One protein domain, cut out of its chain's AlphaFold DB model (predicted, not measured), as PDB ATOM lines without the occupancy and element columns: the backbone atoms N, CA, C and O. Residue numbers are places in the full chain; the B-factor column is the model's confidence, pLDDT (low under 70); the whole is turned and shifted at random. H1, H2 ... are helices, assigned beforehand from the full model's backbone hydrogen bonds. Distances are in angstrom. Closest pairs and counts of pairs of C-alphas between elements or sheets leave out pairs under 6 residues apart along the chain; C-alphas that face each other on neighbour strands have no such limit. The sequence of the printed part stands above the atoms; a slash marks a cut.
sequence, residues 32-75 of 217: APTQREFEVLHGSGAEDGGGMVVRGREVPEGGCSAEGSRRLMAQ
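What this domain is: This is residues 32 to 75 of the 217 residues of an uncharacterized protein of Streptomyces alboniger (UniProt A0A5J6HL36). Two helices follow each other nearly end to end, running the same way at a shallow tilt, with the end of H1 meeting the beginning of H2; the long loop that joins them, residues 43 to 62, swings out beside H1 and folds back to the beginning of H2. The longest helix, H2, sticks out with its last residues: residues 69 to 75, of which 69 to 73 belong to H2, stand free. The printed part has 44 residues with two named helices, H1 then H2, and no named strand; its class is all helix, though under half of the residues, 19 of 44, are in named elements. The whole is only just compact, close to loose, with a radius of gyration of the C-alphas of 10.9 A and spans of 33 by 26 by 17 A.

How they stand to each other: Begin with H2, residues 63 to 73, and look from its first residue toward H1, residues 35 to 42. The two helices touch, and their closest C-alphas are those of His 42 and Gly 63, 4.3 A apart. Their lines stand at a shallow tilt of 29 degrees, and they run the same way. Their centres are 14.4 A apart. In H1 and H2 every O i to N i+4 pair is within hydrogen-bond range. Look next at residues 53 to 54 in the link: they form a short antiparallel pairing with residues 57 to 58.

Where its parts are: Find C-alpha 63 at (-18.489, -40.287, 29.861); from there H2 runs 15.6 A to C-alpha 73 at (-32.676, -37.303, 35.687). H1 begins at C-alpha 35, at (-9.029, -49.740, 31.400), and runs 10.7 A to C-alpha 42.

The domain as a whole: The two C-alphas farthest apart are those of Asp 48 and Gln 75, 34.1 A. The printed part has no cut, and the link from H1 to H2, residues 43 to 62, is long. The mean pLDDT of the printed part is 86.8; look at residues 47 to 50 for the model's low confidence, under 70.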
ATOM      1  N   ALA A  32     -14.400 -58.018  34.390       85.38
ATOM      2  CA  ALA A  32     -14.073 -56.642  34.725       85.38
ATOM      3  C   ALA A  32     -14.025 -55.776  33.444       85.38
ATOM      4  O   ALA A  32     -13.579 -56.264  32.390       85.38
ATOM      5  N   PRO A  33     -14.477 -54.509  33.507       86.81
ATOM      6  CA  PRO A  33     -14.216 -53.546  32.448       86.81
ATOM      7  C   PRO A  33     -12.709 -53.431  32.202       86.81
ATOM      8  O   PRO A  33     -11.913 -53.422  33.140       86.81
ATOM      9  N   THR A  34     -12.309 -53.342  30.938       91.88
ATOM     10  CA  THR A  34     -10.934 -52.969  30.586       91.88
ATOM     11  C   THR A  34     -10.680 -51.513  30.971       91.88
ATOM     12  O   THR A  34     -11.617 -50.718  31.063       91.88
ATOM     13  N   GLN A  35      -9.411 -51.131  31.126       89.81
ATOM     14  CA  GLN A  35      -9.029 -49.740  31.400       89.81
ATOM     15  C   GLN A  35      -9.660 -48.762  30.393       89.81
ATOM     16  O   GLN A  35     -10.240 -47.751  30.779       89.81
ATOM     17  N   ARG A  36      -9.647 -49.113  29.101       89.44
ATOM     18  CA  ARG A  36     -10.237 -48.274  28.052       89.44
ATOM     19  C   ARG A  36     -11.758 -48.163  28.167       89.44
ATOM     20  O   ARG A  36     -12.316 -47.108  27.889       89.44
ATOM     21  N   GLU A  37     -12.445 -49.229  28.569       91.38
ATOM     22  CA  GLU A  37     -13.891 -49.181  28.822       91.38
ATOM     23  C   GLU A  37     -14.224 -48.329  30.045       91.38
ATOM     24  O   GLU A  37     -15.198 -47.580  30.006       91.38
ATOM     25  N   PHE A  38     -13.404 -48.397  31.097       90.62
ATOM     26  CA  PHE A  38     -13.534 -47.539  32.272       90.62
ATOM     27  C   PHE A  38     -13.366 -46.058  31.903       90.62
ATOM     28  O   PHE A  38     -14.192 -45.225  32.274       90.62
ATOM     29  N   GLU A  39     -12.357 -45.734  31.093       91.12
ATOM     30  CA  GLU A  39     -12.139 -44.380  30.574       91.12
ATOM     31  C   GLU A  39     -13.321 -43.865  29.751       91.12
ATOM     32  O   GLU A  39     -13.712 -42.717  29.922       91.12
ATOM     33  N   VAL A  40     -13.924 -44.692  28.889       92.19
ATOM     34  CA  VAL A  40     -15.127 -44.308  28.123       92.19
ATOM     35  C   VAL A  40     -16.334 -44.119  29.042       92.19
ATOM     36  O   VAL A  40     -17.114 -43.179  28.870       92.19
ATOM     37  N   LEU A  41     -16.500 -45.003  30.027       91.62
ATOM     38  CA  LEU A  41     -17.606 -44.944  30.978       91.62
ATOM     39  C   LEU A  41     -17.585 -43.643  31.789       91.62
ATOM     40  O   LEU A  41     -18.650 -43.067  32.021       91.62
ATOM     41  N   HIS A  42     -16.395 -43.179  32.176       90.94
ATOM     42  CA  HIS A  42     -16.194 -42.012  33.040       90.94
ATOM     43  C   HIS A  42     -15.680 -40.754  32.319       90.94
ATOM     44  O   HIS A  42     -15.590 -39.695  32.933       90.94
ATOM     45  N   GLY A  43     -15.348 -40.848  31.031       88.44
ATOM     46  CA  GLY A  43     -14.798 -39.744  30.241       88.44
ATOM     47  C   GLY A  43     -13.397 -39.298  30.679       88.44
ATOM     48  O   GLY A  43     -13.048 -38.141  30.482       88.44
ATOM     49  N   SER A  44     -12.602 -40.177  31.299       85.44
ATOM     50  CA  SER A  44     -11.327 -39.829  31.955       85.44
ATOM     51  C   SER A  44     -10.068 -40.124  31.126       85.44
ATOM     52  O   SER A  44      -8.965 -40.017  31.650       85.44
ATOM     53  N   GLY A  45     -10.217 -40.551  29.867       72.69
ATOM     54  CA  GLY A  45      -9.112 -40.977  28.989       72.69
ATOM     55  C   GLY A  45      -8.783 -40.005  27.853       72.69
ATOM     56  O   GLY A  45      -8.261 -40.432  26.825       72.69
ATOM     57  N   ALA A  46      -9.177 -38.740  27.993       71.25
ATOM     58  CA  ALA A  46      -8.830 -37.667  27.069       71.25
ATOM     59  C   ALA A  46      -7.416 -37.141  27.360       71.25
ATOM     60  O   ALA A  46      -7.127 -36.757  28.492       71.25
ATOM     61  N   GLU A  47      -6.562 -37.087  26.340       62.62
ATOM     62  CA  GLU A  47      -5.272 -36.393  26.409       62.62
ATOM     63  C   GLU A  47      -5.460 -34.916  26.004       62.62
ATOM     64  O   GLU A  47      -6.309 -34.589  25.170       62.62
ATOM     65  N   ASP A  48      -4.713 -34.015  26.646       61.25
ATOM     66  CA  ASP A  48      -4.622 -32.580  26.321       61.25
ATOM     67  C   ASP A  48      -5.940 -31.778  26.318       61.25
ATOM     68  O   ASP A  48      -6.073 -30.761  25.638       61.25
ATOM     69  N   GLY A  49      -6.933 -32.209  27.105       58.56
ATOM     70  CA  GLY A  49      -8.217 -31.506  27.231       58.56
ATOM     71  C   GLY A  49      -9.106 -31.585  25.982       58.56
ATOM     72  O   GLY A  49     -10.146 -30.925  25.937       58.56
ATOM     73  N   GLY A  50      -8.723 -32.388  24.983       65.81
ATOM     74  CA  GLY A  50      -9.554 -32.708  23.823       65.81
ATOM     75  C   GLY A  50     -10.650 -33.725  24.155       65.81
ATOM     76  O   GLY A  50     -10.544 -34.494  25.104       65.81
ATOM     77  N   GLY A  51     -11.730 -33.760  23.371       74.88
ATOM     78  CA  GLY A  51     -12.772 -34.781  23.522       74.88
ATOM     79  C   GLY A  51     -12.244 -36.185  23.206       74.88
ATOM     80  O   GLY A  51     -11.533 -36.393  22.223       74.88
ATOM     81  N   MET A  52     -12.603 -37.180  24.020       85.44
ATOM     82  CA  MET A  52     -12.241 -38.575  23.759       85.44
ATOM     83  C   MET A  52     -13.088 -39.124  22.602       85.44
ATOM     84  O   MET A  52     -14.311 -39.040  22.632       85.44
ATOM     85  N   VAL A  53     -12.451 -39.736  21.599       86.62
ATOM     86  CA  VAL A  53     -13.139 -40.390  20.472       86.62
ATOM     87  C   VAL A  53     -12.820 -41.879  20.469       86.62
ATOM     88  O   VAL A  53     -11.659 -42.290  20.512       86.62
ATOM     89  N   VAL A  54     -13.850 -42.719  20.393       85.88
ATOM     90  CA  VAL A  54     -13.705 -44.175  20.292       85.88
ATOM     91  C   VAL A  54     -14.471 -44.680  19.084       85.88
ATOM     92  O   VAL A  54     -15.685 -44.522  18.987       85.88
ATOM     93  N   ARG A  55     -13.749 -45.308  18.143       86.38
ATOM     94  CA  ARG A  55     -14.309 -45.844  16.886       86.38
ATOM     95  C   ARG A  55     -15.138 -44.802  16.113       86.38
ATOM     96  O   ARG A  55     -16.228 -45.105  15.637       86.38
ATOM     97  N   GLY A  56     -14.632 -43.569  16.036       87.25
ATOM     98  CA  GLY A  56     -15.292 -42.458  15.339       87.25
ATOM     99  C   GLY A  56     -16.510 -41.867  16.061       87.25
ATOM    100  O   GLY A  56     -17.228 -41.077  15.460       87.25
ATOM    101  N   ARG A  57     -16.766 -42.242  17.322       88.44
ATOM    102  CA  ARG A  57     -17.813 -41.643  18.161       88.44
ATOM    103  C   ARG A  57     -17.187 -40.833  19.277       88.44
ATOM    104  O   ARG A  57     -16.320 -41.341  19.987       88.44
ATOM    105  N   GLU A  58     -17.656 -39.608  19.438       91.06
ATOM    106  CA  GLU A  58     -17.300 -38.780  20.582       91.06
ATOM    107  C   GLU A  58     -17.875 -39.386  21.863       91.06
ATOM    108  O   GLU A  58     -19.025 -39.835  21.913       91.06
ATOM    109  N   VAL A  59     -17.045 -39.431  22.896       90.69
ATOM    110  CA  VAL A  59     -17.453 -39.783  24.248       90.69
ATOM    111  C   VAL A  59     -18.041 -38.521  24.886       90.69
ATOM    112  O   VAL A  59     -17.381 -37.481  24.867       90.69
ATOM    113  N   PRO A  60     -19.261 -38.583  25.450       91.56
ATOM    114  CA  PRO A  60     -19.886 -37.431  26.085       91.56
ATOM    115  C   PRO A  60     -19.037 -36.856  27.217       91.56
ATOM    116  O   PRO A  60     -18.283 -37.576  27.873       91.56
ATOM    117  N   GLU A  61     -19.251 -35.581  27.537       89.12
ATOM    118  CA  GLU A  61     -18.677 -34.971  28.737       89.12
ATOM    119  C   GLU A  61     -19.074 -35.764  29.999       89.12
ATOM    120  O   GLU A  61     -20.264 -36.028  30.244       89.12
ATOM    121  N   GLY A  62     -18.065 -36.167  30.783       88.62
ATOM    122  CA  GLY A  62     -18.209 -37.051  31.948       88.62
ATOM    123  C   GLY A  62     -18.458 -38.531  31.612       88.62
ATOM    124  O   GLY A  62     -18.789 -39.320  32.499       88.62
ATOM    125  N   GLY A  63     -18.333 -38.918  30.341       93.06
ATOM    126  CA  GLY A  63     -18.489 -40.287  29.861       93.06
ATOM    127  C   GLY A  63     -19.935 -40.764  29.733       93.06
ATOM    128  O   GLY A  63     -20.905 -40.049  30.008       93.06
ATOM    129  N   CYS A  64     -20.082 -42.027  29.327       93.19
ATOM    130  CA  CYS A  64     -21.388 -42.678  29.191       93.19
ATOM    131  C   CYS A  64     -22.187 -42.706  30.506       93.19
ATOM    132  O   CYS A  64     -23.414 -42.633  30.472       93.19
ATOM    133  N   SER A  65     -21.519 -42.790  31.661       91.44
ATOM    134  CA  SER A  65     -22.178 -42.793  32.973       91.44
ATOM    135  C   SER A  65     -22.860 -41.456  33.273       91.44
ATOM    136  O   SER A  65     -24.029 -41.420  33.673       91.44
ATOM    137  N   ALA A  66     -22.169 -40.341  33.013       92.31
ATOM    138  CA  ALA A  66     -22.746 -39.014  33.190       92.31
ATOM    139  C   ALA A  66     -23.883 -38.763  32.193       92.31
ATOM    140  O   ALA A  66     -24.920 -38.219  32.565       92.31
ATOM    141  N   GLU A  67     -23.738 -39.209  30.942       94.00
ATOM    142  CA  GLU A  67     -24.819 -39.121  29.959       94.00
ATOM    143  C   GLU A  67     -26.055 -39.921  30.388       94.00
ATOM    144  O   GLU A  67     -27.169 -39.392  30.367       94.00
ATOM    145  N   GLY A  68     -25.870 -41.173  30.813       93.62
ATOM    146  CA  GLY A  68     -26.949 -42.006  31.338       93.62
ATOM    147  C   GLY A  68     -27.646 -41.342  32.525       93.62
ATOM    148  O   GLY A  68     -28.870 -41.233  32.536       93.62
ATOM    149  N   SER A  69     -26.870 -40.803  33.467       92.56
ATOM    150  CA  SER A  69     -27.397 -40.082  34.630       92.56
ATOM    151  C   SER A  69     -28.218 -38.857  34.215       92.56
ATOM    152  O   SER A  69     -29.358 -38.717  34.652       92.56
ATOM    153  N   ARG A  70     -27.711 -38.021  33.294       93.81
ATOM    154  CA  ARG A  70     -28.455 -36.871  32.743       93.81
ATOM    155  C   ARG A  70     -29.776 -37.299  32.109       93.81
ATOM    156  O   ARG A  70     -30.801 -36.664  32.339       93.81
ATOM    157  N   ARG A  71     -29.776 -38.389  31.336       93.56
ATOM    158  CA  ARG A  71     -30.989 -38.917  30.688       93.56
ATOM    159  C   ARG A  71     -32.015 -39.418  31.705       93.56
ATOM    160  O   ARG A  71     -33.198 -39.133  31.547       93.56
ATOM    161  N   LEU A  72     -31.574 -40.135  32.741       94.62
ATOM    162  CA  LEU A  72     -32.452 -40.639  33.803       94.62
ATOM    163  C   LEU A  72     -33.053 -39.505  34.642       94.62
ATOM    164  O   LEU A  72     -34.219 -39.564  35.025       94.62
ATOM    165  N   MET A  73     -32.272 -38.453  34.880       95.25
ATOM    166  CA  MET A  73     -32.676 -37.303  35.687       95.25
ATOM    167  C   MET A  73     -33.436 -36.235  34.893       95.25
ATOM    168  O   MET A  73     -34.028 -35.349  35.496       95.25
ATOM    169  N   ALA A  74     -33.504 -36.328  33.561       94.88
ATOM    170  CA  ALA A  74     -34.061 -35.286  32.690       94.88
ATOM    171  C   ALA A  74     -35.510 -34.873  33.006       94.88
ATOM    172  O   ALA A  74     -35.930 -33.779  32.642       94.88
ATOM    173  N   GLN A  75     -36.294 -35.756  33.630       93.56
ATOM    174  CA  GLN A  75     -37.685 -35.477  33.999       93.56
ATOM    175  C   GLN A  75     -37.847 -35.046  35.461       93.56
ATOM    176  O   GLN A  75     -38.931 -34.599  35.832       93.56
TER     177      GLN A  75